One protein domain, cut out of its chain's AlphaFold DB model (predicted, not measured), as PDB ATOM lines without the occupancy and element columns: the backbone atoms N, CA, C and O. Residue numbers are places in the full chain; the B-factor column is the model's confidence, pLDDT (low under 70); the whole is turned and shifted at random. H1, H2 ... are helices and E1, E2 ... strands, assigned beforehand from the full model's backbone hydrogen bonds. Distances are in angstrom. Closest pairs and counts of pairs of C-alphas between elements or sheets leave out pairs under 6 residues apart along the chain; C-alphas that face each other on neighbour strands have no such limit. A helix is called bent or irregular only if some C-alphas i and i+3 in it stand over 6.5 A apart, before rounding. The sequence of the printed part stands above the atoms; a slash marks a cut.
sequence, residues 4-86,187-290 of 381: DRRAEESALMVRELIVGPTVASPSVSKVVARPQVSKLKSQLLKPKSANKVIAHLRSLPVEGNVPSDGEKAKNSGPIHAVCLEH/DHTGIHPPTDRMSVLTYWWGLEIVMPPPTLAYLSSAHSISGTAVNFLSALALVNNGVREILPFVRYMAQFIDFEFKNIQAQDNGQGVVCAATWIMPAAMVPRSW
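This is residues 4 to 86 and 187 to 290 of the 381 residues of an uncharacterized protein of Dendrothele bispora (strain CBS 962.96) (UniProt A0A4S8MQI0). A twisted sheet of five strands has helix H3 crossing one face and H1 packed on H3, while a helical hairpin, H5 and H6, reaches out past the edge strand E5. H6 meets the sheet with residues 260 to 265; at the opposite end of the long axis, loop residues 66 to 72 stick out. The printed part has 187 residues, with six named helices and five named strands in the order H1 H2 H3 E1 E2 E3 H4 H5 H6 E4 E5. The sheet runs E1 E2 E3 E4 E5, all antiparallel, and the class is mixed, helices and strands. The whole is only just compact, close to loose, with a radius of gyration of the C-alphas of 19.3 A and spans of 58 by 42 by 31 A.

E1, residues 80 to 83, is an edge strand beside E2, residues 199 to 203, with N 82 and O 200 3.0 A apart, within hydrogen-bond range. E2 forms a hairpin with E3, residues 206 to 211, with N 201 and O 208 at 2.8 A. E3 neighbours E4, residues 273 to 278, with N 209 and O 275 at 2.9 A. E4 forms a hairpin with E5, residues 281 to 289, with N 276 and O 286 at 3.0 A; E5 bends by 66 degrees at residue 284. H3, residues 47 to 59, lies over E4 and E5 at a height of 8.8 A over the sheet and runs across the strands, at 75 degrees to E4 on the local plane: two layers, a helix on one face of a sheet. H1, residues 4 to 18, touches H3 at a steep tilt of 64 degrees, the closest C-alphas being those of Ala 7 and Val 53, 4.7 A apart. H2, residues 30 to 44, touches H3 only at the corner, the closest C-alphas being those of Leu 44 and Ala 50, 4.4 A apart, and only grazes the sheet with residues 41 to 44. H5, residues 225 to 238, forms a helical hairpin with H6, residues 244 to 265: they touch at a shallow tilt of 27 degrees, opposite ways, the closest C-alphas being those of Ser 226 and Ala 254, 4.5 A apart. H6 only grazes the sheet, with residues 260 to 265. H4, residues 213 to 220, is close to but not clearly touching H6, the C-alphas of Leu 216 and Gln 265 being the closest at 7.5 A. Every O i to N i+4 pair is within hydrogen-bond range in H1, H4 and H5, against 8 of 11 in H2, 7 of 9 in H3 and 14 of 18 in H6.

H1 begins at C-alpha 4 (248.160, 414.786, 417.664) and is 21.0 A long; H2 is 20.7 A, H3 18.7 A and H5 19.8 A. H6, 31.4 A, ends at C-alpha 265 (238.092, 411.189, 440.625). H6 is irregular, with C-alphas 248 and 251 7.2 A apart and a kink of 53 degrees near residue 251; H2 is only just irregular, with C-alphas 32 and 35 6.51 A apart. E5, 20.3 A, ends at C-alpha 289 (246.130, 410.687, 435.996).

The two C-alphas farthest apart are those of Asp 69 and Leu 238, 62.1 A. Residues 87 to 186 are not printed, and C-alphas 86 and 187 lie 25.5 A apart across this cut. The links H1 to H2 and H3 to E1 are long. The mean pLDDT of the printed part is 79.3; residues 20 to 35, 62 to 76, 187 to 191, 223 and 237 to 243 are under 70.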
ATOM      1  N   ASP A   4     246.939 414.370 416.986       90.00
ATOM      2  CA  ASP A   4     248.160 414.786 417.664       90.00
ATOM      3  C   ASP A   4     248.809 416.011 417.004       90.00
ATOM      4  O   ASP A   4     248.947 417.043 417.648       90.00
ATOM      5  N   ARG A   5     249.014 415.985 415.678       87.56
ATOM      6  CA  ARG A   5     249.444 417.163 414.901       87.56
ATOM      7  C   ARG A   5     248.533 418.377 415.118       87.56
ATOM      8  O   ARG A   5     248.987 419.510 415.185       87.56
ATOM      9  N   ARG A   6     247.220 418.152 415.259       87.44
ATOM     10  CA  ARG A   6     246.273 419.229 415.589       87.44
ATOM     11  C   ARG A   6     246.500 419.793 417.000       87.44
ATOM     12  O   ARG A   6     246.212 420.968 417.222       87.44
ATOM     13  N   ALA A   7     246.954 418.979 417.952       89.62
ATOM     14  CA  ALA A   7     247.289 419.422 419.302       89.62
ATOM     15  C   ALA A   7     248.610 420.211 419.320       89.62
ATOM     16  O   ALA A   7     248.632 421.293 419.894       89.62
ATOM     17  N   GLU A   8     249.634 419.740 418.607       90.38
ATOM     18  CA  GLU A   8     250.902 420.443 418.356       90.38
ATOM     19  C   GLU A   8     250.670 421.838 417.735       90.38
ATOM     20  O   GLU A   8     251.055 422.852 418.315       90.38
ATOM     21  N   GLU A   9     249.917 421.917 416.627       88.12
ATOM     22  CA  GLU A   9     249.508 423.182 415.986       88.12
ATOM     23  C   GLU A   9     248.768 424.126 416.959       88.12
ATOM     24  O   GLU A   9     248.856 425.349 416.847       88.12
ATOM     25  N   SER A  10     248.041 423.574 417.935       89.12
ATOM     26  CA  SER A  10     247.316 424.359 418.945       89.12
ATOM     27  C   SER A  10     248.213 424.803 420.106       89.12
ATOM     28  O   SER A  10     248.004 425.887 420.643       89.12
ATOM     29  N   ALA A  11     249.218 424.006 420.478       88.44
ATOM     30  CA  ALA A  11     250.216 424.356 421.486       88.44
ATOM     31  C   ALA A  11     251.143 425.475 420.984       88.44
ATOM     32  O   ALA A  11     251.384 426.442 421.703       88.44
ATOM     33  N   LEU A  12     251.565 425.413 419.715       87.75
ATOM     34  CA  LEU A  12     252.298 426.498 419.053       87.75
ATOM     35  C   LEU A  12     251.484 427.802 419.012       87.75
ATOM     36  O   LEU A  12     252.026 428.870 419.280       87.75
ATOM     37  N   MET A  13     250.175 427.719 418.763       84.94
ATOM     38  CA  MET A  13     249.275 428.879 418.791       84.94
ATOM     39  C   MET A  13     249.091 429.465 420.200       84.94
ATOM     40  O   MET A  13     249.032 430.682 420.351       84.94
ATOM     41  N   VAL A  14     249.022 428.628 421.242       84.19
ATOM     42  CA  VAL A  14     249.049 429.093 422.643       84.19
ATOM     43  C   VAL A  14     250.379 429.785 422.949       84.19
ATOM     44  O   VAL A  14     250.375 430.846 423.567       84.19
ATOM     45  N   ARG A  15     251.505 429.236 422.474       83.44
ATOM     46  CA  ARG A  15     252.834 429.843 422.620       83.44
ATOM     47  C   ARG A  15     252.910 431.220 421.959       83.44
ATOM     48  O   ARG A  15     253.302 432.169 422.627       83.44
ATOM     49  N   GLU A  16     252.475 431.348 420.705       81.44
ATOM     50  CA  GLU A  16     252.423 432.635 419.990       81.44
ATOM     51  C   GLU A  16     251.523 433.655 420.711       81.44
ATOM     52  O   GLU A  16     251.846 434.838 420.762       81.44
ATOM     53  N   LEU A  17     250.417 433.203 421.312       80.12
ATOM     54  CA  LEU A  17     249.462 434.067 422.010       80.12
ATOM     55  C   LEU A  17     249.945 434.544 423.393       80.12
ATOM     56  O   LEU A  17     249.552 435.631 423.813       80.12
ATOM     57  N   ILE A  18     250.748 433.742 424.101       77.31
ATOM     58  CA  ILE A  18     251.278 434.066 425.441       77.31
ATOM     59  C   ILE A  18     252.629 434.787 425.354       77.31
ATOM     60  O   ILE A  18     252.828 435.795 426.023       77.31
ATOM     61  N   VAL A  19     253.559 434.252 424.559       78.06
ATOM     62  CA  VAL A  19     254.967 434.687 424.513       78.06
ATOM     63  C   VAL A  19     255.218 435.656 423.354       78.06
ATOM     64  O   VAL A  19     256.014 436.580 423.482       78.06
ATOM     65  N   GLY A  20     254.497 435.486 422.243       69.19
ATOM     66  CA  GLY A  20     254.670 436.262 421.017       69.19
ATOM     67  C   GLY A  20     255.256 435.450 419.852       69.19
ATOM     68  O   GLY A  20     255.555 434.259 419.988       69.19
ATOM     69  N   PRO A  21     255.389 436.072 418.667       64.75
ATOM     70  CA  PRO A  21     255.906 435.410 417.477       64.75
ATOM     71  C   PRO A  21     257.433 435.267 417.530       64.75
ATOM     72  O   PRO A  21     258.174 436.246 417.450       64.75
ATOM     73  N   THR A  22     257.910 434.026 417.560       62.56
ATOM     74  CA  THR A  22     259.328 433.704 417.342       62.56
ATOM     75  C   THR A  22     259.786 434.011 415.913       62.56
ATOM     76  O   THR A  22     259.006 433.927 414.966       62.56
ATOM     77  N   VAL A  23     261.094 434.231 415.728       53.34
ATOM     78  CA  VAL A  23     261.750 434.447 414.414       53.34
ATOM     79  C   VAL A  23     261.494 433.345 413.369       53.34
ATOM     80  O   VAL A  23     261.659 433.588 412.179       53.34
ATOM     81  N   ALA A  24     261.077 432.147 413.795       51.16
ATOM     82  CA  ALA A  24     260.760 431.008 412.928       51.16
ATOM     83  C   ALA A  24     259.262 430.876 412.558       51.16
ATOM     84  O   ALA A  24     258.888 429.932 411.864       51.16
ATOM     85  N   SER A  25     258.393 431.782 413.022       50.16
ATOM     86  CA  SER A  25     256.930 431.699 412.860       50.16
ATOM     87  C   SER A  25     256.362 432.916 412.108       50.16
ATOM     88  O   SER A  25     256.668 434.047 412.484       50.16
ATOM     89  N   PRO A  26     255.528 432.728 411.062       50.00
ATOM     90  CA  PRO A  26     254.916 433.837 410.330       50.00
ATOM     91  C   PRO A  26     253.853 434.529 411.191       50.00
ATOM     92  O   PRO A  26     252.974 433.868 411.736       50.00
ATOM     93  N   SER A  27     253.907 435.860 411.284       49.88
ATOM     94  CA  SER A  27     253.034 436.632 412.174       49.88
ATOM     95  C   SER A  27     251.550 436.512 411.807       49.88
ATOM     96  O   SER A  27     251.109 436.941 410.734       49.88
ATOM     97  N   VAL A  28     250.737 435.969 412.717       53.25
ATOM     98  CA  VAL A  28     249.289 435.880 412.501       53.25
ATOM     99  C   VAL A  28     248.642 437.248 412.730       53.25
ATOM    100  O   VAL A  28     248.694 437.831 413.814       53.25
ATOM    101  N   SER A  29     247.982 437.791 411.702       52.09
ATOM    102  CA  SER A  29     247.309 439.089 411.819       52.09
ATOM    103  C   SER A  29     246.095 439.022 412.763       52.09
ATOM    104  O   SER A  29     245.340 438.045 412.782       52.09
ATOM    105  N   LYS A  30     245.850 440.106 413.519       52.62
ATOM    106  CA  LYS A  30     244.786 440.193 414.550       52.62
ATOM    107  C   LYS A  30     243.371 439.837 414.054       52.62
ATOM    108  O   LYS A  30     242.512 439.496 414.864       52.62
ATOM    109  N   VAL A  31     243.119 439.914 412.744       50.97
ATOM    110  CA  VAL A  31     241.832 439.566 412.114       50.97
ATOM    111  C   VAL A  31     241.664 438.045 411.963       50.97
ATOM    112  O   VAL A  31     240.566 437.530 412.166       50.97
ATOM    113  N   VAL A  32     242.748 437.311 411.684       55.81
ATOM    114  CA  VAL A  32     242.751 435.841 411.526       55.81
ATOM    115  C   VAL A  32     242.785 435.119 412.880       55.81
ATOM    116  O   VAL A  32     242.262 434.010 413.009       55.81
ATOM    117  N   ALA A  33     243.305 435.774 413.921       60.72
ATOM    118  CA  ALA A  33     243.402 435.206 415.265       60.72
ATOM    119  C   ALA A  33     242.039 434.854 415.904       60.72
ATOM    120  O   ALA A  33     241.937 433.860 416.620       60.72
ATOM    121  N   ARG A  34     240.956 435.613 415.659       64.44
ATOM    122  CA  ARG A  34     239.669 435.407 416.371       64.44
ATOM    123  C   ARG A  34     239.015 434.027 416.118       64.44
ATOM    124  O   ARG A  34     238.701 433.360 417.107       64.44
ATOM    125  N   PRO A  35     238.833 433.548 414.868       67.88
ATOM    126  CA  PRO A  35     238.319 432.194 414.605       67.88
ATOM    127  C   PRO A  35     239.267 431.073 415.060       67.88
ATOM    128  O   PRO A  35     238.835 429.964 415.375       67.88
ATOM    129  N   GLN A  36     240.569 431.348 415.093       73.25
ATOM    130  CA  GLN A  36     241.576 430.393 415.545       73.25
ATOM    131  C   GLN A  36     241.552 430.233 417.072       73.25
ATOM    132  O   GLN A  36     241.522 429.107 417.568       73.25
ATOM    133  N   VAL A  37     241.417 431.334 417.818       78.62
ATOM    134  CA  VAL A  37     241.242 431.325 419.278       78.62
ATOM    135  C   VAL A  37     239.945 430.624 419.690       78.62
ATOM    136  O   VAL A  37     239.959 429.875 420.661       78.62
ATOM    137  N   SER A  38     238.825 430.779 418.971       82.69
ATOM    138  CA  SER A  38     237.599 430.029 419.310       82.69
ATOM    139  C   SER A  38     237.750 428.518 419.071       82.69
ATOM    140  O   SER A  38     237.323 427.715 419.904       82.69
ATOM    141  N   LYS A  39     238.443 428.112 417.995       85.62
ATOM    142  CA  LYS A  39     238.816 426.710 417.738       85.62
ATOM    143  C   LYS A  39     239.734 426.158 418.836       85.62
ATOM    144  O   LYS A  39     239.462 425.065 419.336       85.62
ATOM    145  N   LEU A  40     240.755 426.910 419.249       85.06
ATOM    146  CA  LEU A  40     241.645 426.571 420.365       85.06
ATOM    147  C   LEU A  40     240.859 426.395 421.671       85.06
ATOM    148  O   LEU A  40     240.952 425.345 422.303       85.06
ATOM    149  N   LYS A  41     240.001 427.361 422.023       84.25
ATOM    150  CA  LYS A  41     239.118 427.272 423.194       84.25
ATOM    151  C   LYS A  41     238.256 426.003 423.152       84.25
ATOM    152  O   LYS A  41     238.201 425.279 424.138       84.25
ATOM    153  N   SER A  42     237.679 425.651 421.999       86.94
ATOM    154  CA  SER A  42     236.892 424.410 421.851       86.94
ATOM    155  C   SER A  42     237.694 423.105 422.025       86.94
ATOM    156  O   SER A  42     237.102 422.053 422.269       86.94
ATOM    157  N   GLN A  43     239.024 423.154 421.883       86.06
ATOM    158  CA  GLN A  43     239.923 422.021 422.124       86.06
ATOM    159  C   GLN A  43     240.377 421.938 423.583       86.06
ATOM    160  O   GLN A  43     240.502 420.825 424.093       86.06
ATOM    161  N   LEU A  44     240.579 423.085 424.241       85.44
ATOM    162  CA  LEU A  44     240.886 423.178 425.672       85.44
ATOM    163  C   LEU A  44     239.676 422.799 426.549       85.44
ATOM    164  O   LEU A  44     239.846 422.131 427.557       85.44
ATOM    165  N   LEU A  45     238.447 423.085 426.101       85.94
ATOM    166  CA  LEU A  45     237.199 422.636 426.746       85.94
ATOM    167  C   LEU A  45     236.938 421.116 426.670       85.94
ATOM    168  O   LEU A  45     235.943 420.635 427.203       85.94
ATOM    169  N   LYS A  46     237.763 420.344 425.953       88.50
ATOM    170  CA  LYS A  46     237.572 418.898 425.762       88.50
ATOM    171  C   LYS A  46     238.757 418.141 426.365       88.50
ATOM    172  O   LYS A  46     239.811 418.125 425.724       88.50
ATOM    173  N   PRO A  47     238.607 417.444 427.511       86.81
ATOM    174  CA  PRO A  47     239.745 416.926 428.275       86.81
ATOM    175  C   PRO A  47     240.743 416.092 427.457       86.81
ATOM    176  O   PRO A  47     241.946 416.335 427.495       86.81
ATOM    177  N   LYS A  48     240.255 415.179 426.604       89.44
ATOM    178  CA  LYS A  48     241.111 414.321 425.756       89.44
ATOM    179  C   LYS A  48     241.929 415.074 424.698       89.44
ATOM    180  O   LYS A  48     242.970 414.570 424.283       89.44
ATOM    181  N   SER A  49     241.471 416.232 424.212       90.50
ATOM    182  CA  SER A  49     242.275 417.084 423.322       90.50
ATOM    183  C   SER A  49     243.116 418.085 424.097       90.50
ATOM    184  O   SER A  49     244.241 418.347 423.689       90.50
ATOM    185  N   ALA A  50     242.611 418.596 425.218       90.12
ATOM    186  CA  ALA A  50     243.332 419.524 426.071       90.12
ATOM    187  C   ALA A  50     244.593 418.878 426.665       90.12
ATOM    188  O   ALA A  50     245.672 419.436 426.508       90.12
ATOM    189  N   ASN A  51     244.500 417.649 427.193       91.44
ATOM    190  CA  ASN A  51     245.655 416.887 427.689       91.44
ATOM    191  C   ASN A  51     246.746 416.687 426.621       91.44
ATOM    192  O   ASN A  51     247.930 416.748 426.935       91.44
ATOM    193  N   LYS A  52     246.377 416.526 425.341       92.44
ATOM    194  CA  LYS A  52     247.357 416.477 424.239       92.44
ATOM    195  C   LYS A  52     248.016 417.832 423.990       92.44
ATOM    196  O   LYS A  52     249.221 417.887 423.787       92.44
ATOM    197  N   VAL A  53     247.246 418.922 424.016       91.56
ATOM    198  CA  VAL A  53     247.796 420.283 423.879       91.56
ATOM    199  C   VAL A  53     248.749 420.591 425.037       91.56
ATOM    200  O   VAL A  53     249.838 421.091 424.793       91.56
ATOM    201  N   ILE A  54     248.389 420.226 426.270       90.62
ATOM    202  CA  ILE A  54     249.225 420.388 427.470       90.62
ATOM    203  C   ILE A  54     250.519 419.568 427.369       90.62
ATOM    204  O   ILE A  54     251.593 420.102 427.638       90.62
ATOM    205  N   ALA A  55     250.458 418.316 426.900       90.12
ATOM    206  CA  ALA A  55     251.653 417.498 426.682       90.12
ATOM    207  C   ALA A  55     252.653 418.160 425.711       90.12
ATOM    208  O   ALA A  55     253.850 418.183 425.991       90.12
ATOM    209  N   HIS A  56     252.164 418.767 424.620       90.19
ATOM    210  CA  HIS A  56     252.995 419.566 423.707       90.19
ATOM    211  C   HIS A  56     253.453 420.900 424.326       90.19
ATOM    212  O   HIS A  56     254.567 421.341 424.076       90.19
ATOM    213  N   LEU A  57     252.652 421.545 425.181       88.56
ATOM    214  CA  LEU A  57     253.057 422.780 425.870       88.56
ATOM    215  C   LEU A  57     254.218 422.576 426.856       88.56
ATOM    216  O   LEU A  57     255.041 423.479 427.005       88.56
ATOM    217  N   ARG A  58     254.327 421.400 427.487       85.62
ATOM    218  CA  ARG A  58     255.459 421.057 428.368       85.62
ATOM    219  C   ARG A  58     256.779 420.827 427.630       85.62
ATOM    220  O   ARG A  58     257.833 421.048 428.217       85.62
ATOM    221  N   SER A  59     256.739 420.363 426.380       83.81
ATOM    222  CA  SER A  59     257.948 420.123 425.575       83.81
ATOM    223  C   SER A  59     258.419 421.360 424.803       83.81
ATOM    224  O   SER A  59     259.552 421.385 424.320       83.81
ATOM    225  N   LEU A  60     257.581 422.396 424.688       81.94
ATOM    226  CA  LEU A  60     257.923 423.631 423.987       81.94
ATOM    227  C   LEU A  60     258.857 424.536 424.817       81.94
ATOM    228  O   LEU A  60     258.567 424.818 425.984       81.94
ATOM    229  N   PRO A  61     259.943 425.064 424.217       71.56
ATOM    230  CA  PRO A  61     260.887 425.922 424.916       71.56
ATOM    231  C   PRO A  61     260.336 427.338 425.147       71.56
ATOM    232  O   PRO A  61     259.744 427.970 424.257       71.56
ATOM    233  N   VAL A  62     260.635 427.859 426.338       68.62
ATOM    234  CA  VAL A  62     260.664 429.300 426.623       68.62
ATOM    235  C   VAL A  62     261.830 429.922 425.842       68.62
ATOM    236  O   VAL A  62     262.848 429.266 425.607       68.62
ATOM    237  N   GLU A  63     261.665 431.157 425.371       61.22
ATOM    238  CA  GLU A  63     262.646 431.819 424.502       61.22
ATOM    239  C   GLU A  63     264.049 431.923 425.126       61.22
ATOM    240  O   GLU A  63     264.212 431.993 426.341       61.22
ATOM    241  N   GLY A  64     265.077 431.917 424.272       53.69
ATOM    242  CA  GLY A  64     266.491 431.955 424.669       53.69
ATOM    243  C   GLY A  64     267.169 430.582 424.721       53.69
ATOM    244  O   GLY A  64     268.334 430.477 424.350       53.69
ATOM    245  N   ASN A  65     266.443 429.509 425.057       48.75
ATOM    246  CA  ASN A  65     266.962 428.136 424.989       48.75
ATOM    247  C   ASN A  65     266.847 427.552 423.570       48.75
ATOM    248  O   ASN A  65     266.125 426.584 423.331       48.75
ATOM    249  N   VAL A  66     267.581 428.137 422.618       46.94
ATOM    250  CA  VAL A  66     267.897 427.449 421.358       46.94
ATOM    251  C   VAL A  66     268.965 426.399 421.681       46.94
ATOM    252  O   VAL A  66     270.041 426.779 422.150       46.94
ATOM    253  N   PRO A  67     268.717 425.092 421.479       47.22
ATOM    254  CA  PRO A  67     269.768 424.105 421.651       47.22
ATOM    255  C   PRO A  67     270.855 424.355 420.607       47.22
ATOM    256  O   PRO A  67     270.558 424.489 419.420       47.22
ATOM    257  N   SER A  68     272.113 424.408 421.044       46.53
ATOM    258  CA  SER A  68     273.230 424.242 420.115       46.53
ATOM    259  C   SER A  68     273.169 422.811 419.567       46.53
ATOM    260  O   SER A  68     272.758 421.906 420.300       46.53
ATOM    261  N   ASP A  69     273.497 422.629 418.286       41.44
ATOM    262  CA  ASP A  69     273.202 421.416 417.512       41.44
ATOM    263  C   ASP A  69     273.439 420.106 418.288       41.44
ATOM    264  O   ASP A  69     274.565 419.755 418.638       41.44
ATOM    265  N   GLY A  70     272.358 419.350 418.512       48.03
ATOM    266  CA  GLY A  70     272.399 417.981 419.039       48.03
ATOM    267  C   GLY A  70     271.874 417.782 420.465       48.03
ATOM    268  O   GLY A  70     271.437 416.672 420.780       48.03
ATOM    269  N   GLU A  71     271.829 418.809 421.320       47.59
ATOM    270  CA  GLU A  71     271.173 418.672 422.631       47.59
ATOM    271  C   GLU A  71     269.643 418.672 422.464       47.59
ATOM    272  O   GLU A  71     269.054 419.611 421.927       47.59
ATOM    273  N   LYS A  72     268.958 417.627 422.955       48.53
ATOM    274  CA  LYS A  72     267.497 417.691 423.127       48.53
ATOM    275  C   LYS A  72     267.195 418.834 424.093       48.53
ATOM    276  O   LYS A  72     267.819 418.898 425.151       48.53
ATOM    277  N   ALA A  73     266.240 419.700 423.748       52.22
ATOM    278  CA  ALA A  73     265.812 420.780 424.632       52.22
ATOM    279  C   ALA A  73     265.512 420.206 426.027       52.22
ATOM    280  O   ALA A  73     264.656 419.328 426.157       52.22
ATOM    281  N   LYS A  74     266.252 420.657 427.050       55.94
ATOM    282  CA  LYS A  74     265.991 420.263 428.438       55.94
ATOM    283  C   LYS A  74     264.533 420.595 428.746       55.94
ATOM    284  O   LYS A  74     264.110 421.730 428.523       55.94
ATOM    285  N   ASN A  75     263.785 419.607 429.236       56.22
ATOM    286  CA  ASN A  75     262.384 419.783 429.606       56.22
ATOM    287  C   ASN A  75     262.271 420.975 430.562       56.22
ATOM    288  O   ASN A  75     262.868 420.955 431.638       56.22
ATOM    289  N   SER A  76     261.512 422.003 430.177       64.31
ATOM    290  CA  SER A  76     261.253 423.131 431.066       64.31
ATOM    291  C   SER A  76     260.351 422.642 432.192       64.31
ATOM    292  O   SER A  76     259.142 422.495 432.009       64.31
ATOM    293  N   GLY A  77     260.942 422.391 433.359       72.00
ATOM    294  CA  GLY A  77     260.179 422.189 434.583       72.00
ATOM    295  C   GLY A  77     259.339 423.426 434.948       72.00
ATOM    296  O   GLY A  77     259.391 424.449 434.251       72.00
ATOM    297  N   PRO A  78     258.525 423.334 436.011       78.62
ATOM    298  CA  PRO A  78     257.701 424.451 436.455       78.62
ATOM    299  C   PRO A  78     258.584 425.628 436.881       78.62
ATOM    300  O   PRO A  78     259.540 425.428 437.612       78.62
ATOM    301  N   ILE A  79     258.237 426.849 436.467       80.69
ATOM    302  CA  ILE A  79     258.897 428.103 436.880       80.69
ATOM    303  C   ILE A  79     258.848 428.264 438.404       80.69
ATOM    304  O   ILE A  79     259.752 428.824 439.021       80.69
ATOM    305  N   HIS A  80     257.753 427.806 439.009       79.56
ATOM    306  CA  HIS A  80     257.528 427.875 440.441       79.56
ATOM    307  C   HIS A  80     256.757 426.635 440.892       79.56
ATOM    308  O   HIS A  80     255.838 426.198 440.202       79.56
ATOM    309  N   ALA A  81     257.125 426.069 442.034       83.44
ATOM    310  CA  ALA A  81     256.474 424.903 442.616       83.44
ATOM    311  C   ALA A  81     256.288 425.156 444.111       83.44
ATOM    312  O   ALA A  81     257.259 425.449 444.805       83.44
ATOM    313  N   VAL A  82     255.046 425.066 444.583       85.62
ATOM    314  CA  VAL A  82     254.667 425.294 445.982       85.62
ATOM    315  C   VAL A  82     253.775 424.146 446.429       85.62
ATOM    316  O   VAL A  82     252.855 423.764 445.708       85.62
ATOM    317  N   CYS A  83     254.032 423.600 447.609       87.94
ATOM    318  CA  CYS A  83     253.127 422.692 448.303       87.94
ATOM    319  C   CYS A  83     252.400 423.431 449.433       87.94
ATOM    320  O   CYS A  83     252.838 424.502 449.855       87.94
ATOM    321  N   LEU A  84     251.289 422.872 449.919       86.25
ATOM    322  CA  LEU A  84     250.686 423.353 451.164       86.25
ATOM    323  C   LEU A  84     251.658 423.175 452.345       86.25
ATOM    324  O   LEU A  84     252.476 422.250 452.365       86.25
ATOM    325  N   GLU A  85     251.565 424.061 453.337       86.06
ATOM    326  CA  GLU A  85     252.418 424.015 454.534       86.06
ATOM    327  C   GLU A  85     252.135 422.770 455.390       86.06
ATOM    328  O   GLU A  85     253.057 422.148 455.926       86.06
ATOM    329  N   HIS A  86     250.874 422.340 455.410       88.56
ATOM    330  CA  HIS A  86     250.375 421.191 456.154       88.56
ATOM    331  C   HIS A  86     249.696 420.164 455.233       88.56
ATOM    332  O   HIS A  86     249.373 420.439 454.073       88.56
ATOM    333  N   ASP A 187     266.883 425.161 437.227       56.00
ATOM    334  CA  ASP A 187     266.763 423.788 436.731       56.00
ATOM    335  C   ASP A 187     265.948 422.965 437.734       56.00
ATOM    336  O   ASP A 187     266.428 422.606 438.808       56.00
ATOM    337  N   HIS A 188     264.695 422.688 437.381       57.16
ATOM    338  CA  HIS A 188     263.762 421.913 438.203       57.16
ATOM    339  C   HIS A 188     263.806 420.402 437.882       57.16
ATOM    340  O   HIS A 188     262.895 419.656 438.251       57.16
ATOM    341  N   THR A 189     264.843 419.928 437.179       59.88
ATOM    342  CA  THR A 189     265.050 418.499 436.897       59.88
ATOM    343  C   THR A 189     265.166 417.707 438.203       59.88
ATOM    344  O   THR A 189     266.070 417.942 438.998       59.88
ATOM    345  N   GLY A 190     264.265 416.742 438.411       61.16
ATOM    346  CA  GLY A 190     264.230 415.908 439.621       61.16
ATOM    347  C   GLY A 190     263.433 416.493 440.793       61.16
ATOM    348  O   GLY A 190     263.398 415.881 441.858       61.16
ATOM    349  N   ILE A 191     262.763 417.640 440.622       67.75
ATOM    350  CA  ILE A 191     261.762 418.102 441.590       67.75
ATOM    351  C   ILE A 191     260.467 417.320 441.360       67.75
ATOM    352  O   ILE A 191     259.870 417.379 440.283       67.75
ATOM    353  N   HIS A 192     260.028 416.605 442.393       78.81
ATOM    354  CA  HIS A 192     258.784 415.840 442.403       78.81
ATOM    355  C   HIS A 192     257.806 416.457 443.409       78.81
ATOM    356  O   HIS A 192     258.243 416.882 444.480       78.81
ATOM    357  N   PRO A 193     256.503 416.526 443.090       87.81
ATOM    358  CA  PRO A 193     255.514 416.978 444.056       87.81
ATOM    359  C   PRO A 193     255.430 415.980 445.227       87.81
ATOM    360  O   PRO A 193     255.525 414.769 444.994       87.81
ATOM    361  N   PRO A 194     255.252 416.457 446.471       89.56
ATOM    362  CA  PRO A 194     255.006 415.596 447.619       89.56
ATOM    363  C   PRO A 194     253.759 414.717 447.441       89.56
ATOM    364  O   PRO A 194     252.816 415.060 446.727       89.56
ATOM    365  N   THR A 195     253.759 413.567 448.115       91.19
ATOM    366  CA  THR A 195     252.685 412.560 448.055       91.19
ATOM    367  C   THR A 195     251.743 412.595 449.263       91.19
ATOM    368  O   THR A 195     250.846 411.761 449.350       91.19
ATOM    369  N   ASP A 196     251.950 413.523 450.199       90.88
ATOM    370  CA  ASP A 196     251.175 413.692 451.437       90.88
ATOM    371  C   ASP A 196     250.260 414.932 451.429       90.88
ATOM    372  O   ASP A 196     249.371 415.037 452.269       90.88
ATOM    373  N   ARG A 197     250.457 415.864 450.484       89.62
ATOM    374  CA  ARG A 197     249.761 417.160 450.434       89.62
ATOM    375  C   ARG A 197     249.613 417.716 449.017       89.62
ATOM    376  O   ARG A 197     250.440 417.451 448.142       89.62
ATOM    377  N   MET A 198     248.597 418.551 448.802       92.38
ATOM    378  CA  MET A 198     248.381 419.229 447.521       92.38
ATOM    379  C   MET A 198     249.558 420.149 447.144       92.38
ATOM    380  O   MET A 198     250.179 420.787 447.998       92.38
ATOM    381  N   SER A 199     249.855 420.238 445.844       92.00
ATOM    382  CA  SER A 199     250.875 421.144 445.294       92.00
ATOM    383  C   SER A 199     250.393 421.897 444.058       92.00
ATOM    384  O   SER A 199     249.580 421.392 443.290       92.00
ATOM    385  N   VAL A 200     250.927 423.096 443.836       91.69
ATOM    386  CA  VAL A 200     250.670 423.941 442.666       91.69
ATOM    387  C   VAL A 200     251.981 424.167 441.920       91.69
ATOM    388  O   VAL A 200     252.955 424.684 442.468       91.69
ATOM    389  N   LEU A 201     251.998 423.766 440.651       89.44
ATOM    390  CA  LEU A 201     253.129 423.888 439.740       89.44
ATOM    391  C   LEU A 201     252.795 424.926 438.667       89.44
ATOM    392  O   LEU A 201     251.851 424.756 437.899       89.44
ATOM    393  N   THR A 202     253.571 425.997 438.594       88.25
ATOM    394  CA  THR A 202     253.344 427.129 437.690       88.25
ATOM    395  C   THR A 202     254.290 427.043 436.500       88.25
ATOM    396  O   THR A 202     255.502 426.933 436.665       88.25
ATOM    397  N   TYR A 203     253.758 427.145 435.286       86.12
ATOM    398  CA  TYR A 203     254.491 427.090 434.023       86.12
ATOM    399  C   TYR A 203     254.283 428.378 433.213       86.12
ATOM    400  O   TYR A 203     253.353 429.151 433.443       86.12
ATOM    401  N   TRP A 204     255.107 428.586 432.184       84.75
ATOM    402  CA  TRP A 204     254.938 429.722 431.268       84.75
ATOM    403  C   TRP A 204     253.571 429.706 430.554       84.75
ATOM    404  O   TRP A 204     253.046 430.758 430.207       84.75
ATOM    405  N   TRP A 205     252.981 428.522 430.352       86.50
ATOM    406  CA  TRP A 205     251.724 428.321 429.623       86.50
ATOM    407  C   TRP A 205     250.473 428.229 430.516       86.50
ATOM    408  O   TRP A 205     249.348 428.319 430.007       86.50
ATOM    409  N   GLY A 206     250.636 428.021 431.825       88.44
ATOM    410  CA  GLY A 206     249.533 427.697 432.729       88.44
ATOM    411  C   GLY A 206     249.983 427.223 434.108       88.44
ATOM    412  O   GLY A 206     251.100 427.499 434.534       88.44
ATOM    413  N   LEU A 207     249.117 426.477 434.788       91.50
ATOM    414  CA  LEU A 207     249.390 425.855 436.083       91.50
ATOM    415  C   LEU A 207     248.914 424.400 436.112       91.50
ATOM    416  O   LEU A 207     248.032 424.010 435.346       91.50
ATOM    417  N   GLU A 208     249.461 423.614 437.031       92.25
ATOM    418  CA  GLU A 208     249.000 422.271 437.367       92.25
ATOM    419  C   GLU A 208     248.801 422.154 438.880       92.25
ATOM    420  O   GLU A 208     249.727 422.396 439.651       92.25
ATOM    421  N   ILE A 209     247.594 421.779 439.301       93.38
ATOM    422  CA  ILE A 209     247.279 421.427 440.687       93.38
ATOM    423  C   ILE A 209     247.434 419.916 440.824       93.38
ATOM    424  O   ILE A 209     246.771 419.155 440.121       93.38
ATOM    425  N   VAL A 210     248.325 419.486 441.706       94.81
ATOM    426  CA  VAL A 210     248.675 418.091 441.960       94.81
ATOM    427  C   VAL A 210     248.014 417.652 443.261       94.81
ATOM    428  O   VAL A 210     248.315 418.205 444.317       94.81
ATOM    429  N   MET A 211     247.119 416.668 443.180       95.06
ATOM    430  CA  MET A 211     246.375 416.113 444.312       95.06
ATOM    431  C   MET A 211     246.793 414.650 444.523       95.06
ATOM    432  O   MET A 211     246.427 413.794 443.709       95.06
ATOM    433  N   PRO A 212     247.579 414.344 445.569       94.81
ATOM    434  CA  PRO A 212     247.972 412.973 445.874       94.81
ATOM    435  C   PRO A 212     246.809 412.158 446.480       94.81
ATOM    436  O   PRO A 212     245.760 412.723 446.813       94.81
ATOM    437  N   PRO A 213     246.966 410.829 446.651       94.06
ATOM    438  CA  PRO A 213     245.907 409.965 447.177       94.06
ATOM    439  C   PRO A 213     245.305 410.394 448.531       94.06
ATOM    440  O   PRO A 213     244.080 410.315 448.641       94.06
ATOM    441  N   PRO A 214     246.069 410.888 449.535       93.56
ATOM    442  CA  PRO A 214     245.491 411.359 450.801       93.56
ATOM    443  C   PRO A 214     244.498 412.510 450.604       93.56
ATOM    444  O   PRO A 214     243.383 412.451 451.118       93.56
ATOM    445  N   THR A 215     244.842 413.494 449.767       92.69
ATOM    446  CA  THR A 215     243.965 414.622 449.425       92.69
ATOM    447  C   THR A 215     242.681 414.154 448.738       92.69
ATOM    448  O   THR A 215     241.589 414.599 449.088       92.69
ATOM    449  N   LEU A 216     242.765 413.212 447.790       91.81
ATOM    450  CA  LEU A 216     241.569 412.668 447.134       91.81
ATOM    451  C   LEU A 216     240.689 411.863 448.100       91.81
ATOM    452  O   LEU A 216     239.464 411.971 448.033       91.81
ATOM    453  N   ALA A 217     241.293 411.099 449.016       91.00
ATOM    454  CA  ALA A 217     240.576 410.374 450.060       91.00
ATOM    455  C   ALA A 217     239.863 411.343 451.021       91.00
ATOM    456  O   ALA A 217     238.657 411.204 451.238       91.00
ATOM    457  N   TYR A 218     240.562 412.375 451.507       89.44
ATOM    458  CA  TYR A 218     239.996 413.420 452.361       89.44
ATOM    459  C   TYR A 218     238.825 414.142 451.678       89.44
ATOM    460  O   TYR A 218     237.723 414.178 452.226       89.44
ATOM    461  N   LEU A 219     239.003 414.615 450.440       85.75
ATOM    462  CA  LEU A 219     237.934 415.267 449.671       85.75
ATOM    463  C   LEU A 219     236.747 414.326 449.385       85.75
ATOM    464  O   LEU A 219     235.604 414.780 449.332       85.75
ATOM    465  N   SER A 220     236.982 413.015 449.249       84.44
ATOM    466  CA  SER A 220     235.912 412.020 449.064       84.44
ATOM    467  C   SER A 220     235.062 411.762 450.315       84.44
ATOM    468  O   SER A 220     233.954 411.241 450.188       84.44
ATOM    469  N   SER A 221     235.527 412.158 451.507       83.94
ATOM    470  CA  SER A 221     234.758 412.028 452.757       83.94
ATOM    471  C   SER A 221     233.541 412.968 452.830       83.94
ATOM    472  O   SER A 221     232.639 412.772 453.650       83.94
ATOM    473  N   ALA A 222     233.481 413.976 451.951       76.88
ATOM    474  CA  ALA A 222     232.404 414.953 451.895       76.88
ATOM    475  C   ALA A 222     231.058 414.310 451.500       76.88
ATOM    476  O   ALA A 222     230.795 414.027 450.332       76.88
ATOM    477  N   HIS A 223     230.160 414.164 452.482       67.44
ATOM    478  CA  HIS A 223     228.846 413.511 452.349       67.44
ATOM    479  C   HIS A 223     227.981 414.023 451.178       67.44
ATOM    480  O   HIS A 223     227.204 413.269 450.595       67.44
ATOM    481  N   SER A 224     228.083 415.311 450.834       79.25
ATOM    482  CA  SER A 224     227.478 415.869 449.622       79.25
ATOM    483  C   SER A 224     228.202 417.137 449.185       79.25
ATOM    484  O   SER A 224     227.979 418.207 449.747       79.25
ATOM    485  N   ILE A 225     229.021 417.043 448.137       80.12
ATOM    486  CA  ILE A 225     229.734 418.197 447.566       80.12
ATOM    487  C   ILE A 225     228.744 419.262 447.090       80.12
ATOM    488  O   ILE A 225     228.905 420.436 447.414       80.12
ATOM    489  N   SER A 226     227.663 418.864 446.406       80.81
ATOM    490  CA  SER A 226     226.596 419.803 446.046       80.81
ATOM    491  C   SER A 226     225.912 420.415 447.271       80.81
ATOM    492  O   SER A 226     225.664 421.614 447.268       80.81
ATOM    493  N   GLY A 227     225.603 419.638 448.315       79.62
ATOM    494  CA  GLY A 227     224.974 420.164 449.533       79.62
ATOM    495  C   GLY A 227     225.849 421.212 450.224       79.62
ATOM    496  O   GLY A 227     225.404 422.335 450.462       79.62
ATOM    497  N   THR A 228     227.123 420.882 450.446       80.31
ATOM    498  CA  THR A 228     228.119 421.797 451.017       80.31
ATOM    499  C   THR A 228     228.301 423.041 450.146       80.31
ATOM    500  O   THR A 228     228.277 424.150 450.673       80.31
ATOM    501  N   ALA A 229     228.396 422.895 448.821       80.75
ATOM    502  CA  ALA A 229     228.519 424.024 447.899       80.75
ATOM    503  C   ALA A 229     227.264 424.916 447.876       80.75
ATOM    504  O   ALA A 229     227.402 426.136 447.820       80.75
ATOM    505  N   VAL A 230     226.048 424.354 447.963       81.25
ATOM    506  CA  VAL A 230     224.814 425.151 448.102       81.25
ATOM    507  C   VAL A 230     224.853 425.967 449.390       81.25
ATOM    508  O   VAL A 230     224.615 427.173 449.340       81.25
ATOM    509  N   ASN A 231     225.176 425.339 450.522       77.69
ATOM    510  CA  ASN A 231     225.218 426.009 451.822       77.69
ATOM    511  C   ASN A 231     226.286 427.113 451.843       77.69
ATOM    512  O   ASN A 231     225.982 428.254 452.181       77.69
ATOM    513  N   PHE A 232     227.505 426.806 451.393       79.19
ATOM    514  CA  PHE A 232     228.625 427.744 451.315       79.19
ATOM    515  C   PHE A 232     228.345 428.937 450.387       79.19
ATOM    516  O   PHE A 232     228.508 430.085 450.796       79.19
ATOM    517  N   LEU A 233     227.876 428.697 449.159       78.00
ATOM    518  CA  LEU A 233     227.602 429.777 448.204       78.00
ATOM    519  C   LEU A 233     226.375 430.610 448.609       78.00
ATOM    520  O   LEU A 233     226.339 431.807 448.336       78.00
ATOM    521  N   SER A 234     225.395 430.014 449.299       74.25
ATOM    522  CA  SER A 234     224.267 430.761 449.880       74.25
ATOM    523  C   SER A 234     224.715 431.615 451.069       74.25
ATOM    524  O   SER A 234     224.314 432.772 451.158       74.25
ATOM    525  N   ALA A 235     225.589 431.091 451.936       70.94
ATOM    526  CA  ALA A 235     226.206 431.848 453.023       70.94
ATOM    527  C   ALA A 235     226.995 433.050 452.474       70.94
ATOM    528  O   ALA A 235     226.734 434.186 452.864       70.94
ATOM    529  N   LEU A 236     227.878 432.825 451.493       71.31
ATOM    530  CA  LEU A 236     228.635 433.883 450.814       71.31
ATOM    531  C   LEU A 236     227.748 434.936 450.138       71.31
ATOM    532  O   LEU A 236     228.102 436.110 450.129       71.31
ATOM    533  N   ALA A 237     226.606 434.544 449.571       69.31
ATOM    534  CA  ALA A 237     225.672 435.480 448.947       69.31
ATOM    535  C   ALA A 237     224.891 436.337 449.963       69.31
ATOM    536  O   ALA A 237     224.329 437.363 449.583       69.31
ATOM    537  N   LEU A 238     224.818 435.921 451.232       66.19
ATOM    538  CA  LEU A 238     224.084 436.613 452.300       66.19
ATOM    539  C   LEU A 238     225.002 437.419 453.235       66.19
ATOM    540  O   LEU A 238     224.599 438.470 453.730       66.19
ATOM    541  N   VAL A 239     226.230 436.953 453.459       62.38
ATOM    542  CA  VAL A 239     227.236 437.585 454.326       62.38
ATOM    543  C   VAL A 239     228.004 438.680 453.560       62.38
ATOM    544  O   VAL A 239     228.119 438.645 452.339       62.38
ATOM    545  N   ASN A 240     228.538 439.682 454.272       54.53
ATOM    546  CA  ASN A 240     229.467 440.698 453.739       54.53
ATOM    547  C   ASN A 240     228.987 441.512 452.515       54.53
ATOM    548  O   ASN A 240     229.812 441.967 451.724       54.53
ATOM    549  N   ASN A 241     227.674 441.743 452.374       58.03
ATOM    550  CA  ASN A 241     227.083 442.394 451.192       58.03
ATOM    551  C   ASN A 241     227.423 441.630 449.890       58.03
ATOM    552  O   ASN A 241     227.690 442.229 448.847       58.03
ATOM    553  N   GLY A 242     227.449 440.295 449.989       60.47
ATOM    554  CA  GLY A 242     227.728 439.382 448.892       60.47
ATOM    555  C   GLY A 242     226.744 439.491 447.728       60.47
ATOM    556  O   GLY A 242     225.688 440.123 447.805       60.47
ATOM    557  N   VAL A 243     227.121 438.863 446.618       67.31
ATOM    558  CA  VAL A 243     226.424 438.968 445.331       67.31
ATOM    559  C   VAL A 243     225.138 438.135 445.368       67.31
ATOM    560  O   VAL A 243     225.113 436.982 444.942       67.31
ATOM    561  N   ARG A 244     224.050 438.704 445.901       72.19
ATOM    562  CA  ARG A 244     222.725 438.053 446.020       72.19
ATOM    563  C   ARG A 244     222.179 437.583 444.667       72.19
ATOM    564  O   ARG A 244     221.375 436.656 444.609       72.19
ATOM    565  N   GLU A 245     222.664 438.170 443.580       78.81
ATOM    566  CA  GLU A 245     222.399 437.805 442.192       78.81
ATOM    567  C   GLU A 245     222.879 436.384 441.838       78.81
ATOM    568  O   GLU A 245     222.374 435.808 440.875       78.81
ATOM    569  N   ILE A 246     223.797 435.776 442.611       77.06
ATOM    570  CA  ILE A 246     224.221 434.383 442.383       77.06
ATOM    571  C   ILE A 246     223.222 433.354 442.920       77.06
ATOM    572  O   ILE A 246     223.236 432.219 442.445       77.06
ATOM    573  N   LEU A 247     222.340 433.719 443.864       79.19
ATOM    574  CA  LEU A 247     221.375 432.811 444.507       79.19
ATOM    575  C   LEU A 247     220.567 431.931 443.526       79.19
ATOM    576  O   LEU A 247     220.554 430.715 443.729       79.19
ATOM    577  N   PRO A 248     219.950 432.449 442.438       85.88
ATOM    578  CA  PRO A 248     219.255 431.601 441.457       85.88
ATOM    579  C   PRO A 248     220.175 430.609 440.720       85.88
ATOM    580  O   PRO A 248     219.696 429.617 440.174       85.88
ATOM    581  N   PHE A 249     221.490 430.844 440.718       85.94
ATOM    582  CA  PHE A 249     222.491 430.000 440.065       85.94
ATOM    583  C   PHE A 249     223.201 429.031 441.022       85.94
ATOM    584  O   PHE A 249     223.802 428.069 440.550       85.94
ATOM    585  N   VAL A 250     223.101 429.218 442.348       83.88
ATOM    586  CA  VAL A 250     223.801 428.404 443.365       83.88
ATOM    587  C   VAL A 250     223.590 426.904 443.165       83.88
ATOM    588  O   VAL A 250     224.558 426.145 443.169       83.88
ATOM    589  N   ARG A 251     222.351 426.463 442.910       83.81
ATOM    590  CA  ARG A 251     222.054 425.042 442.666       83.81
ATOM    591  C   ARG A 251     222.776 424.501 441.426       83.81
ATOM    592  O   ARG A 251     223.302 423.394 441.475       83.81
ATOM    593  N   TYR A 252     222.830 425.276 440.344       87.06
ATOM    594  CA  TYR A 252     223.522 424.884 439.114       87.06
ATOM    595  C   TYR A 252     225.043 424.850 439.304       87.06
ATOM    596  O   TYR A 252     225.684 423.902 438.861       87.06
ATOM    597  N   MET A 253     225.613 425.829 440.018       85.50
ATOM    598  CA  MET A 253     227.039 425.837 440.372       85.50
ATOM    599  C   MET A 253     227.406 424.619 441.230       85.50
ATOM    600  O   MET A 253     228.366 423.920 440.929       85.50
ATOM    601  N   ALA A 254     226.597 424.298 442.239       85.69
ATOM    602  CA  ALA A 254     226.806 423.144 443.109       85.69
ATOM    603  C   ALA A 254     226.677 421.785 442.391       85.69
ATOM    604  O   ALA A 254     227.395 420.842 442.728       85.69
ATOM    605  N   GLN A 255     225.782 421.668 441.404       86.88
ATOM    606  CA  GLN A 255     225.701 420.489 440.528       86.88
ATOM    607  C   GLN A 255     226.903 420.393 439.578       86.88
ATOM    608  O   GLN A 255     227.396 419.299 439.324       86.88
ATOM    609  N   PHE A 256     227.389 421.528 439.067       87.50
ATOM    610  CA  PHE A 256     228.574 421.575 438.214       87.50
ATOM    611  C   PHE A 256     229.845 421.168 438.976       87.50
ATOM    612  O   PHE A 256     230.607 420.347 438.477       87.50
ATOM    613  N   ILE A 257     230.036 421.655 440.207       87.50
ATOM    614  CA  ILE A 257     231.180 421.287 441.063       87.50
ATOM    615  C   ILE A 257     231.192 419.776 441.357       87.50
ATOM    616  O   ILE A 257     232.237 419.142 441.244       87.50
ATOM    617  N   ASP A 258     230.041 419.180 441.683       86.81
ATOM    618  CA  ASP A 258     229.917 417.731 441.917       86.81
ATOM    619  C   ASP A 258     230.192 416.900 440.648       86.81
ATOM    620  O   ASP A 258     230.852 415.861 440.716       86.81
ATOM    621  N   PHE A 259     229.759 417.377 439.475       88.06
ATOM    622  CA  PHE A 259     230.098 416.762 438.190       88.06
ATOM    623  C   PHE A 259     231.603 416.833 437.885       88.06
ATOM    624  O   PHE A 259     232.200 415.816 437.528       88.06
ATOM    625  N   GLU A 260     232.237 417.996 438.063       88.00
ATOM    626  CA  GLU A 260     233.673 418.139 437.811       88.00
ATOM    627  C   GLU A 260     234.525 417.361 438.818       88.00
ATOM    628  O   GLU A 260     235.495 416.718 438.420       88.00
ATOM    629  N   PHE A 261     234.140 417.301 440.096       88.88
ATOM    630  CA  PHE A 261     234.850 416.468 441.066       88.88
ATOM    631  C   PHE A 261     234.774 414.974 440.715       88.88
ATOM    632  O   PHE A 261     235.783 414.272 440.780       88.88
ATOM    633  N   LYS A 262     233.624 414.489 440.228       89.19
ATOM    634  CA  LYS A 262     233.502 413.119 439.698       89.19
ATOM    635  C   LYS A 262     234.380 412.892 438.466       89.19
ATOM    636  O   LYS A 262     234.965 411.819 438.337       89.19
ATOM    637  N   ASN A 263     234.531 413.889 437.588       88.81
ATOM    638  CA  ASN A 263     235.465 413.812 436.456       88.81
ATOM    639  C   ASN A 263     236.931 413.746 436.916       88.81
ATOM    640  O   ASN A 263     237.713 413.013 436.310       88.81
ATOM    641  N   ILE A 264     237.294 414.486 437.971       91.38
ATOM    642  CA  ILE A 264     238.616 414.446 438.615       91.38
ATOM    643  C   ILE A 264     238.870 413.045 439.179       91.38
ATOM    644  O   ILE A 264     239.824 412.395 438.758       91.38
ATOM    645  N   GLN A 265     237.983 412.535 440.043       90.75
ATOM    646  CA  GLN A 265     238.092 411.189 440.625       90.75
ATOM    647  C   GLN A 265     238.171 410.088 439.558       90.75
ATOM    648  O   GLN A 265     238.945 409.148 439.696       90.75
ATOM    649  N   ALA A 266     237.434 410.218 438.450       91.50
ATOM    650  CA  ALA A 266     237.472 409.265 437.341       91.50
ATOM    651  C   ALA A 266     238.802 409.242 436.554       91.50
ATOM    652  O   ALA A 266     238.929 408.447 435.622       91.50
ATOM    653  N   GLN A 267     239.766 410.123 436.860       93.00
ATOM    654  CA  GLN A 267     241.140 410.056 436.343       93.00
ATOM    655  C   GLN A 267     242.147 409.476 437.351       93.00
ATOM    656  O   GLN A 267     243.317 409.331 436.989       93.00
ATOM    657  N   ASP A 268     241.739 409.153 438.584       93.50
ATOM    658  CA  ASP A 268     242.635 408.533 439.559       93.50
ATOM    659  C   ASP A 268     242.876 407.058 439.212       93.50
ATOM    660  O   ASP A 268     241.944 406.271 439.051       93.50
ATOM    661  N   ASN A 269     244.153 406.686 439.124       92.38
ATOM    662  CA  ASN A 269     244.613 405.312 438.919       92.38
ATOM    663  C   ASN A 269     245.290 404.743 440.187       92.38
ATOM    664  O   ASN A 269     246.108 403.830 440.094       92.38
ATOM    665  N   GLY A 270     244.993 405.304 441.367       90.19
ATOM    666  CA  GLY A 270     245.574 404.930 442.662       90.19
ATOM    667  C   GLY A 270     246.885 405.648 443.002       90.19
ATOM    668  O   GLY A 270     247.527 405.314 443.993       90.19
ATOM    669  N   GLN A 271     247.292 406.623 442.184       90.88
ATOM    670  CA  GLN A 271     248.478 407.464 442.404       90.88
ATOM    671  C   GLN A 271     248.124 408.942 442.604       90.88
ATOM    672  O   GLN A 271     249.018 409.749 442.832       90.88
ATOM    673  N   GLY A 272     246.842 409.307 442.538       93.38
ATOM    674  CA  GLY A 272     246.397 410.690 442.566       93.38
ATOM    675  C   GLY A 272     246.089 411.242 441.175       93.38
ATOM    676  O   GLY A 272     246.173 410.563 440.143       93.38
ATOM    677  N   VAL A 273     245.720 412.518 441.155       95.06
ATOM    678  CA  VAL A 273     245.232 413.230 439.970       95.06
ATOM    679  C   VAL A 273     245.944 414.563 439.856       95.06
ATOM    680  O   VAL A 273     246.267 415.214 440.848       95.06
ATOM    681  N   VAL A 274     246.168 414.992 438.621       94.19
ATOM    682  CA  VAL A 274     246.679 416.326 438.331       94.19
ATOM    683  C   VAL A 274     245.656 417.061 437.482       94.19
ATOM    684  O   VAL A 274     245.119 416.514 436.519       94.19
ATOM    685  N   CYS A 275     245.389 418.313 437.828       94.38
ATOM    686  CA  CYS A 275     244.480 419.189 437.111       94.38
ATOM    687  C   CYS A 275     245.259 420.350 436.500       94.38
ATOM    688  O   CYS A 275     245.728 421.237 437.208       94.38
ATOM    689  N   ALA A 276     245.385 420.350 435.177       92.75
ATOM    690  CA  ALA A 276     246.090 421.388 434.438       92.75
ATOM    691  C   ALA A 276     245.125 422.477 433.949       92.75
ATOM    692  O   ALA A 276     244.049 422.170 433.442       92.75
ATOM    693  N   ALA A 277     245.522 423.743 434.035       90.75
ATOM    694  CA  ALA A 277     244.806 424.881 433.462       90.75
ATOM    695  C   ALA A 277     245.782 425.761 432.668       90.75
ATOM    696  O   ALA A 277     246.964 425.828 432.985       90.75
ATOM    697  N   THR A 278     245.309 426.447 431.627       88.19
ATOM    698  CA  THR A 278     246.159 427.321 430.786       88.19
ATOM    699  C   THR A 278     245.861 428.789 431.064       88.19
ATOM    700  O   THR A 278     244.712 429.123 431.344       88.19
ATOM    701  N   TRP A 279     246.824 429.700 430.889       86.81
ATOM    702  CA  TRP A 279     246.561 431.143 431.061       86.81
ATOM    703  C   TRP A 279     245.502 431.693 430.088       86.81
ATOM    704  O   TRP A 279     244.830 432.678 430.380       86.81
ATOM    705  N   ILE A 280     245.287 431.014 428.957       80.50
ATOM    706  CA  ILE A 280     244.243 431.338 427.971       80.50
ATOM    707  C   ILE A 280     242.839 430.907 428.437       80.50
ATOM    708  O   ILE A 280     241.830 431.423 427.942       80.50
ATOM    709  N   MET A 281     242.754 429.955 429.373       80.31
ATOM    710  CA  MET A 281     241.502 429.464 429.948       80.31
ATOM    711  C   MET A 281     241.704 428.927 431.384       80.31
ATOM    712  O   MET A 281     241.639 427.714 431.585       80.31
ATOM    713  N   PRO A 282     241.924 429.798 432.392       73.81
ATOM    714  CA  PRO A 282     242.239 429.354 433.756       73.81
ATOM    715  C   PRO A 282     241.099 428.576 434.430       73.81
ATOM    716  O   PRO A 282     241.344 427.686 435.231       73.81
ATOM    717  N   ALA A 283     239.848 428.881 434.067       73.25
ATOM    718  CA  ALA A 283     238.656 428.238 434.622       73.25
ATOM    719  C   ALA A 283     238.345 426.844 434.035       73.25
ATOM    720  O   ALA A 283     237.422 426.189 434.509       73.25
ATOM    721  N   ALA A 284     239.066 426.387 433.003       80.12
ATOM    722  CA  ALA A 284     238.906 425.036 432.463       80.12
ATOM    723  C   ALA A 284     240.048 424.148 432.958       80.12
ATOM    724  O   ALA A 284     241.078 424.005 432.296       80.12
ATOM    725  N   MET A 285     239.847 423.570 434.139       86.94
ATOM    726  CA  MET A 285     240.741 422.558 434.685       86.94
ATOM    727  C   MET A 285     240.579 421.251 433.906       86.94
ATOM    728  O   MET A 285     239.474 420.772 433.663       86.94
ATOM    729  N   VAL A 286     241.705 420.676 433.503       91.94
ATOM    730  CA  VAL A 286     241.782 419.449 432.720       91.94
ATOM    731  C   VAL A 286     242.359 418.363 433.621       91.94
ATOM    732  O   VAL A 286     243.565 418.388 433.887       91.94
ATOM    733  N   PRO A 287     241.540 417.420 434.120       93.94
ATOM    734  CA  PRO A 287     242.046 416.320 434.917       93.94
ATOM    735  C   PRO A 287     242.787 415.307 434.037       93.94
ATOM    736  O   PRO A 287     242.457 415.070 432.866       93.94
ATOM    737  N   ARG A 288     243.801 414.697 434.636       93.56
ATOM    738  CA  ARG A 288     244.627 413.619 434.091       93.56
ATOM    739  C   ARG A 288     245.156 412.785 435.253       93.56
ATOM    740  O   ARG A 288     245.342 413.308 436.351       93.56
ATOM    741  N   SER A 289     245.444 411.514 435.005       93.19
ATOM    742  CA  SER A 289     246.130 410.687 435.996       93.19
ATOM    743  C   SER A 289     247.485 411.291 436.367       93.19
ATOM    744  O   SER A 289     248.103 412.003 435.563       93.19
ATOM    745  N   TRP A 290     247.956 410.969 437.571       91.56
ATOM    746  CA  TRP A 290     249.340 411.189 437.977       91.56
ATOM    747  C   TRP A 290     250.323 410.675 436.906       91.56
ATOM    748  O   TRP A 290     250.141 409.589 436.354       91.56
TER     749      TRP A 290